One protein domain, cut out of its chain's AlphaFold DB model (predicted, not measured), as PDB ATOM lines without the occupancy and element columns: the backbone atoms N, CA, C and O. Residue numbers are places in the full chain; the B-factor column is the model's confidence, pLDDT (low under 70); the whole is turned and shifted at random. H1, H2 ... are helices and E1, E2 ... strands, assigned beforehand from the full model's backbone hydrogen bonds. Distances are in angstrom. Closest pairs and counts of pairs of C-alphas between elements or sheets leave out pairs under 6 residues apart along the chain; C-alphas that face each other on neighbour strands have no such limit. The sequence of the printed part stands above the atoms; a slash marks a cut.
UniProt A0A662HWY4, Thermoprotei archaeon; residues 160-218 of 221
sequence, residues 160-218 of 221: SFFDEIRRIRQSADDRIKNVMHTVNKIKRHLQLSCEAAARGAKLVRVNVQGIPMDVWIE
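What this domain is: This is residues 160 to 218 of the 221 residues of a protein of Thermoprotei archaeon (UniProt A0A662HWY4). A two-stranded hairpin, E1 and E2, slants away from the last residues of one long helix, H2, and makes an open V with it. At H2's other end the short helix H1 folds back along its first half, on the same side as the strands, with a gap between H1 and the strands. The printed part has 59 residues with two named helices and two named strands, in the order H1, H2, E1, E2; the sheet has the order E1 - E2, antiparallel, and the class is mixed, helices and strands. The whole is loose, with a radius of gyration of the C-alphas of 14.5 A, and only just flat, spanning 42 by 28 by 11 A.

How they stand to each other: E1, residues 202 to 208, and E2, residues 211 to 217, form an antiparallel hairpin, with 149 degrees between their directions. N 204 and O 215, 2.9 A apart, and N 213 and O 206, 2.8 A apart, are within hydrogen-bond range. The closest C-alphas of E2 and H2, residues 175 to 198, are those of Trp 216 and Ala 196, 6.6 A apart. H2 touches H1, residues 160 to 168, with its residues 175 to 186 alone; the closest C-alphas are those of Asn 178 and Ile 168, 6.3 A apart. These two helices form a helical hairpin, at a shallow tilt of 17 degrees, opposite ways. H1 is apart from E1, and only just apart from E2, at 8.3 A. Every O i to N i+4 pair is within hydrogen-bond range in H2, and 4 of 5 in H1.

Where its parts are: E1 measures 17.6 A and E2 17.8 A from first to last C-alpha; E2 ends at C-alpha 217 (122.387, 195.959, 238.704). H2 measures 34.1 A. H1 measures 14.2 A and begins at C-alpha 160 (130.741, 180.620, 231.708).

The domain as a whole: The two C-alphas farthest apart, those of Asp 173 and Gly 200, are 42.7 A apart. The printed part has no cut and no long link. Mean pLDDT of the printed part is 87.0; residues 169 to 173 are under 70.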
ATOM      1  N   SER A 160     131.735 181.352 232.503       85.69
ATOM      2  CA  SER A 160     130.741 180.620 231.708       85.69
ATOM      3  C   SER A 160     131.075 180.538 230.213       85.69
ATOM      4  O   SER A 160     130.595 179.638 229.528       85.69
ATOM      5  N   PHE A 161     131.898 181.449 229.683       91.00
ATOM      6  CA  PHE A 161     132.320 181.415 228.279       91.00
ATOM      7  C   PHE A 161     133.414 180.380 228.000       91.00
ATOM      8  O   PHE A 161     133.579 179.958 226.855       91.00
ATOM      9  N   PHE A 162     134.165 179.944 229.014       89.75
ATOM     10  CA  PHE A 162     135.312 179.061 228.798       89.75
ATOM     11  C   PHE A 162     134.895 177.670 228.323       89.75
ATOM     12  O   PHE A 162     135.605 177.071 227.515       89.75
ATOM     13  N   ASP A 163     133.743 177.164 228.759       86.06
ATOM     14  CA  ASP A 163     133.232 175.873 228.287       86.06
ATOM     15  C   ASP A 163     132.822 175.925 226.817       86.06
ATOM     16  O   ASP A 163     133.089 174.992 226.060       86.06
ATOM     17  N   GLU A 164     132.247 177.044 226.380       85.69
ATOM     18  CA  GLU A 164     131.901 177.266 224.978       85.69
ATOM     19  C   GLU A 164     133.160 177.354 224.101       85.69
ATOM     20  O   GLU A 164     133.276 176.647 223.100       85.69
ATOM     21  N   ILE A 165     134.162 178.126 224.539       89.19
ATOM     22  CA  ILE A 165     135.458 178.245 223.854       89.19
ATOM     23  C   ILE A 165     136.162 176.883 223.743       89.19
ATOM     24  O   ILE A 165     136.748 176.564 222.705       89.19
ATOM     25  N   ARG A 166     136.102 176.049 224.789       85.50
ATOM     26  CA  ARG A 166     136.693 174.699 224.779       85.50
ATOM     27  C   ARG A 166     136.049 173.793 223.730       85.50
ATOM     28  O   ARG A 166     136.776 173.054 223.070       85.50
ATOM     29  N   ARG A 167     134.728 173.870 223.536       81.88
ATOM     30  CA  ARG A 167     133.998 173.043 222.554       81.88
ATOM     31  C   ARG A 167     134.386 173.357 221.110       81.88
ATOM     32  O   ARG A 167     134.473 172.440 220.299       81.88
ATOM     33  N   ILE A 168     134.711 174.614 220.795       80.56
ATOM     34  CA  ILE A 168     135.174 175.007 219.448       80.56
ATOM     35  C   ILE A 168     136.445 174.261 219.046       80.56
ATOM     36  O   ILE A 168     136.609 173.900 217.883       80.56
ATOM     37  N   ARG A 169     137.340 173.994 220.002       65.69
ATOM     38  CA  ARG A 169     138.603 173.292 219.734       65.69
ATOM     39  C   ARG A 169     138.408 171.833 219.297       65.69
ATOM     40  O   ARG A 169     139.368 171.238 218.825       65.69
ATOM     41  N   GLN A 170     137.214 171.260 219.467       64.44
ATOM     42  CA  GLN A 170     136.958 169.828 219.281       64.44
ATOM     43  C   GLN A 170     136.174 169.478 218.000       64.44
ATOM     44  O   GLN A 170     136.139 168.308 217.639       64.44
ATOM     45  N   SER A 171     135.567 170.444 217.297       61.88
ATOM     46  CA  SER A 171     134.713 170.182 216.121       61.88
ATOM     47  C   SER A 171     135.288 170.812 214.845       61.88
ATOM     48  O   SER A 171     135.453 172.030 214.770       61.88
ATOM     49  N   ALA A 172     135.604 169.978 213.846       62.94
ATOM     50  CA  ALA A 172     136.202 170.409 212.580       62.94
ATOM     51  C   ALA A 172     135.166 170.912 211.557       62.94
ATOM     52  O   ALA A 172     135.414 171.924 210.901       62.94
ATOM     53  N   ASP A 173     134.005 170.256 211.469       66.88
ATOM     54  CA  ASP A 173     133.070 170.418 210.343       66.88
ATOM     55  C   ASP A 173     132.360 171.783 210.308       66.88
ATOM     56  O   ASP A 173     132.001 172.260 209.236       66.88
ATOM     57  N   ASP A 174     132.252 172.470 211.452       81.88
ATOM     58  CA  ASP A 174     131.567 173.769 211.578       81.88
ATOM     59  C   ASP A 174     132.423 174.854 212.261       81.88
ATOM     60  O   ASP A 174     131.915 175.839 212.811       81.88
ATOM     61  N   ARG A 175     133.756 174.716 212.238       86.88
ATOM     62  CA  ARG A 175     134.664 175.586 213.008       86.88
ATOM     63  C   ARG A 175     134.453 177.080 212.751       86.88
ATOM     64  O   ARG A 175     134.398 177.849 213.705       86.88
ATOM     65  N   ILE A 176     134.307 177.502 211.491       89.94
ATOM     66  CA  ILE A 176     134.097 178.920 211.135       89.94
ATOM     67  C   ILE A 176     132.807 179.455 211.769       89.94
ATOM     68  O   ILE A 176     132.814 180.518 212.392       89.94
ATOM     69  N   LYS A 177     131.710 178.703 211.635       89.88
ATOM     70  CA  LYS A 177     130.392 179.068 212.159       89.88
ATOM     71  C   LYS A 177     130.405 179.142 213.686       89.88
ATOM     72  O   LYS A 177     129.906 180.114 214.248       89.88
ATOM     73  N   ASN A 178     131.034 178.166 214.339       90.75
ATOM     74  CA  ASN A 178     131.151 178.120 215.794       90.75
ATOM     75  C   ASN A 178     132.019 179.269 216.331       90.75
ATOM     76  O   ASN A 178     131.615 179.952 217.268       90.75
ATOM     77  N   VAL A 179     133.161 179.551 215.691       92.44
ATOM     78  CA  VAL A 179     134.009 180.710 216.027       92.44
ATOM     79  C   VAL A 179     133.225 182.009 215.897       92.44
ATOM     80  O   VAL A 179     133.220 182.807 216.829       92.44
ATOM     81  N   MET A 180     132.533 182.214 214.774       92.94
ATOM     82  CA  MET A 180     131.729 183.416 214.555       92.94
ATOM     83  C   MET A 180     130.645 183.573 215.623       92.94
ATOM     84  O   MET A 180     130.484 184.656 216.180       92.94
ATOM     85  N   HIS A 181     129.921 182.494 215.932       93.50
ATOM     86  CA  HIS A 181     128.869 182.506 216.942       93.50
ATOM     87  C   HIS A 181     129.404 182.924 218.317       93.50
ATOM     88  O   HIS A 181     128.892 183.870 218.917       93.50
ATOM     89  N   THR A 182     130.468 182.274 218.790       93.94
ATOM     90  CA  THR A 182     131.033 182.554 220.113       93.94
ATOM     91  C   THR A 182     131.678 183.935 220.180       93.94
ATOM     92  O   THR A 182     131.457 184.652 221.152       93.94
ATOM     93  N   VAL A 183     132.398 184.375 219.142       95.19
ATOM     94  CA  VAL A 183     132.963 185.737 219.093       95.19
ATOM     95  C   VAL A 183     131.857 186.794 219.124       95.19
ATOM     96  O   VAL A 183     131.949 187.742 219.903       95.19
ATOM     97  N   ASN A 184     130.769 186.609 218.369       95.75
ATOM     98  CA  ASN A 184     129.621 187.520 218.396       95.75
ATOM     99  C   ASN A 184     128.948 187.562 219.772       95.75
ATOM    100  O   ASN A 184     128.562 188.632 220.243       95.75
ATOM    101  N   LYS A 185     128.840 186.415 220.446       96.00
ATOM    102  CA  LYS A 185     128.294 186.333 221.803       96.00
ATOM    103  C   LYS A 185     129.172 187.073 222.816       96.00
ATOM    104  O   LYS A 185     128.644 187.813 223.642       96.00
ATOM    105  N   ILE A 186     130.497 186.928 222.724       96.12
ATOM    106  CA  ILE A 186     131.467 187.655 223.560       96.12
ATOM    107  C   ILE A 186     131.370 189.161 223.305       96.12
ATOM    108  O   ILE A 186     131.244 189.935 224.250       96.12
ATOM    109  N   LYS A 187     131.354 189.576 222.035       95.75
ATOM    110  CA  LYS A 187     131.199 190.980 221.630       95.75
ATOM    111  C   LYS A 187     129.911 191.581 222.190       95.75
ATOM    112  O   LYS A 187     129.948 192.650 222.791       95.75
ATOM    113  N   ARG A 188     128.790 190.862 222.068       96.19
ATOM    114  CA  ARG A 188     127.496 191.282 222.617       96.19
ATOM    115  C   ARG A 188     127.526 191.394 224.139       96.19
ATOM    116  O   ARG A 188     126.985 192.354 224.675       96.19
ATOM    117  N   HIS A 189     128.154 190.443 224.828       94.56
ATOM    118  CA  HIS A 189     128.315 190.500 226.279       94.56
ATOM    119  C   HIS A 189     129.128 191.724 226.710       94.56
ATOM    120  O   HIS A 189     128.656 192.490 227.542       94.56
ATOM    121  N   LEU A 190     130.308 191.933 226.119       95.50
ATOM    122  CA  LEU A 190     131.161 193.078 226.439       95.50
ATOM    123  C   LEU A 190     130.443 194.400 226.168       95.50
ATOM    124  O   LEU A 190     130.478 195.286 227.010       95.50
ATOM    125  N   GLN A 191     129.729 194.506 225.044       94.81
ATOM    126  CA  GLN A 191     128.913 195.678 224.736       94.81
ATOM    127  C   GLN A 191     127.896 195.963 225.851       94.81
ATOM    128  O   GLN A 191     127.882 197.064 226.394       94.81
ATOM    129  N   LEU A 192     127.072 194.976 226.216       94.06
ATOM    130  CA  LEU A 192     126.029 195.143 227.233       94.06
ATOM    131  C   LEU A 192     126.612 195.467 228.615       94.06
ATOM    132  O   LEU A 192     126.087 196.331 229.314       94.06
ATOM    133  N   SER A 193     127.701 194.799 228.997       93.25
ATOM    134  CA  SER A 193     128.394 195.041 230.264       93.25
ATOM    135  C   SER A 193     128.984 196.455 230.310       93.25
ATOM    136  O   SER A 193     128.819 197.153 231.310       93.25
ATOM    137  N   CYS A 194     129.625 196.915 229.229       92.31
ATOM    138  CA  CYS A 194     130.166 198.271 229.147       92.31
ATOM    139  C   CYS A 194     129.062 199.337 229.151       92.31
ATOM    140  O   CYS A 194     129.201 200.344 229.840       92.31
ATOM    141  N   GLU A 195     127.952 199.116 228.437       92.00
ATOM    142  CA  GLU A 195     126.782 200.003 228.459       92.00
ATOM    143  C   GLU A 195     126.188 200.110 229.871       92.00
ATOM    144  O   GLU A 195     125.899 201.213 230.333       92.00
ATOM    145  N   ALA A 196     126.049 198.988 230.585       91.38
ATOM    146  CA  ALA A 196     125.561 198.978 231.962       91.38
ATOM    147  C   ALA A 196     126.508 199.738 232.907       91.38
ATOM    148  O   ALA A 196     126.067 200.606 233.660       91.38
ATOM    149  N   ALA A 197     127.817 199.477 232.830       90.56
ATOM    150  CA  ALA A 197     128.811 200.190 233.631       90.56
ATOM    151  C   ALA A 197     128.833 201.698 233.324       90.56
ATOM    152  O   ALA A 197     128.953 202.513 234.238       90.56
ATOM    153  N   ALA A 198     128.655 202.089 232.057       87.56
ATOM    154  CA  ALA A 198     128.562 203.490 231.655       87.56
ATOM    155  C   ALA A 198     127.327 204.196 232.242       87.56
ATOM    156  O   ALA A 198     127.416 205.374 232.587       87.56
ATOM    157  N   ARG A 199     126.207 203.478 232.422       88.94
ATOM    158  CA  ARG A 199     125.013 203.970 233.134       88.94
ATOM    159  C   ARG A 199     125.156 203.977 234.663       88.94
ATOM    160  O   ARG A 199     124.269 204.456 235.359       88.94
ATOM    161  N   GLY A 200     126.280 203.500 235.200       88.00
ATOM    162  CA  GLY A 200     126.535 203.454 236.641       88.00
ATOM    163  C   GLY A 200     126.012 202.194 237.331       88.00
ATOM    164  O   GLY A 200     125.946 202.164 238.562       88.00
ATOM    165  N   ALA A 201     125.667 201.152 236.567       90.44
ATOM    166  CA  ALA A 201     125.320 199.859 237.136       90.44
ATOM    167  C   ALA A 201     126.498 199.282 237.938       90.44
ATOM    168  O   ALA A 201     127.668 199.447 237.584       90.44
ATOM    169  N   LYS A 202     126.183 198.562 239.014       88.88
ATOM    170  CA  LYS A 202     127.164 197.878 239.859       88.88
ATOM    171  C   LYS A 202     127.214 196.397 239.510       88.88
ATOM    172  O   LYS A 202     126.175 195.764 239.330       88.88
ATOM    173  N   LEU A 203     128.423 195.845 239.456       89.25
ATOM    174  CA  LEU A 203     128.632 194.410 239.301       89.25
ATOM    175  C   LEU A 203     128.442 193.713 240.647       89.25
ATOM    176  O   LEU A 203     129.118 194.046 241.621       89.25
ATOM    177  N   VAL A 204     127.552 192.726 240.693       87.75
ATOM    178  CA  VAL A 204     127.302 191.892 241.871       87.75
ATOM    179  C   VAL A 204     127.434 190.430 241.474       87.75
ATOM    180  O   VAL A 204     126.945 190.011 240.426       87.75
ATOM    181  N   ARG A 205     128.087 189.635 242.324       86.19
ATOM    182  CA  ARG A 205     128.126 188.181 242.170       86.19
ATOM    183  C   ARG A 205     126.966 187.565 242.940       86.19
ATOM    184  O   ARG A 205     126.879 187.719 244.154       86.19
ATOM    185  N   VAL A 206     126.093 186.866 242.231       87.62
ATOM    186  CA  VAL A 206     124.920 186.184 242.786       87.62
ATOM    187  C   VAL A 206     125.032 184.684 242.559       87.62
ATOM    188  O   VAL A 206     125.771 184.229 241.691       87.62
ATOM    189  N   ASN A 207     124.299 183.902 243.341       85.44
ATOM    190  CA  ASN A 207     124.175 182.466 243.135       85.44
ATOM    191  C   ASN A 207     122.751 182.165 242.654       85.44
ATOM    192  O   ASN A 207     121.792 182.402 243.388       85.44
ATOM    193  N   VAL A 208     122.613 181.666 241.427       84.00
ATOM    194  CA  VAL A 208     121.327 181.285 240.839       84.00
ATOM    195  C   VAL A 208     121.305 179.768 240.709       84.00
ATOM    196  O   VAL A 208     122.051 179.201 239.919       84.00
ATOM    197  N   GLN A 209     120.466 179.103 241.510       85.38
ATOM    198  CA  GLN A 209     120.317 177.637 241.505       85.38
ATOM    199  C   GLN A 209     121.642 176.865 241.696       85.38
ATOM    200  O   GLN A 209     121.870 175.831 241.077       85.38
ATOM    201  N   GLY A 210     122.536 177.368 242.552       82.69
ATOM    202  CA  GLY A 210     123.841 176.752 242.819       82.69
ATOM    203  C   GLY A 210     124.958 177.204 241.872       82.69
ATOM    204  O   GLY A 210     126.116 176.856 242.101       82.69
ATOM    205  N   ILE A 211     124.645 177.996 240.842       80.75
ATOM    206  CA  ILE A 211     125.609 178.481 239.853       80.75
ATOM    207  C   ILE A 211     125.978 179.938 240.179       80.75
ATOM    208  O   ILE A 211     125.107 180.812 240.148       80.75
ATOM    209  N   PRO A 212     127.256 180.243 240.483       80.62
ATOM    210  CA  PRO A 212     127.699 181.617 240.673       80.62
ATOM    211  C   PRO A 212     127.702 182.363 239.334       80.62
ATOM    212  O   PRO A 212     128.259 181.887 238.343       80.62
ATOM    213  N   MET A 213     127.099 183.547 239.310       82.88
ATOM    214  CA  MET A 213     126.983 184.397 238.129       82.88
ATOM    215  C   MET A 213     127.303 185.846 238.481       82.88
ATOM    216  O   MET A 213     126.990 186.313 239.577       82.88
ATOM    217  N   ASP A 214     127.899 186.565 237.535       85.44
ATOM    218  CA  ASP A 214     128.111 188.003 237.654       85.44
ATOM    219  C   ASP A 214     126.948 188.741 236.968       85.44
ATOM    220  O   ASP A 214     126.606 188.441 235.820       85.44
ATOM    221  N   VAL A 215     126.322 189.686 237.672       86.50
ATOM    222  CA  VAL A 215     125.133 190.423 237.222       86.50
ATOM    223  C   VAL A 215     125.347 191.923 237.411       86.50
ATOM    224  O   VAL A 215     125.813 192.366 238.460       86.50
ATOM    225  N   TRP A 216     124.978 192.708 236.398       89.25
ATOM    226  CA  TRP A 216     124.951 194.170 236.472       89.25
ATOM    227  C   TRP A 216     123.594 194.644 236.985       89.25
ATOM    228  O   TRP A 216     122.566 194.317 236.393       89.25
ATOM    229  N   ILE A 217     123.594 195.414 238.073       85.94
ATOM    230  CA  ILE A 217     122.387 195.959 238.704       85.94
ATOM    231  C   ILE A 217     122.410 197.483 238.600       85.94
ATOM    232  O   ILE A 217     123.373 198.124 239.020       85.94
ATOM    233  N   GLU A 218     121.340 198.054 238.055       85.38
ATOM    234  CA  GLU A 218     121.125 199.496 237.920       85.38
ATOM    235  C   GLU A 218     119.962 199.914 238.829       85.38
ATOM    236  O   GLU A 218     118.897 199.296 238.805       85.38
TER     237      GLU A 218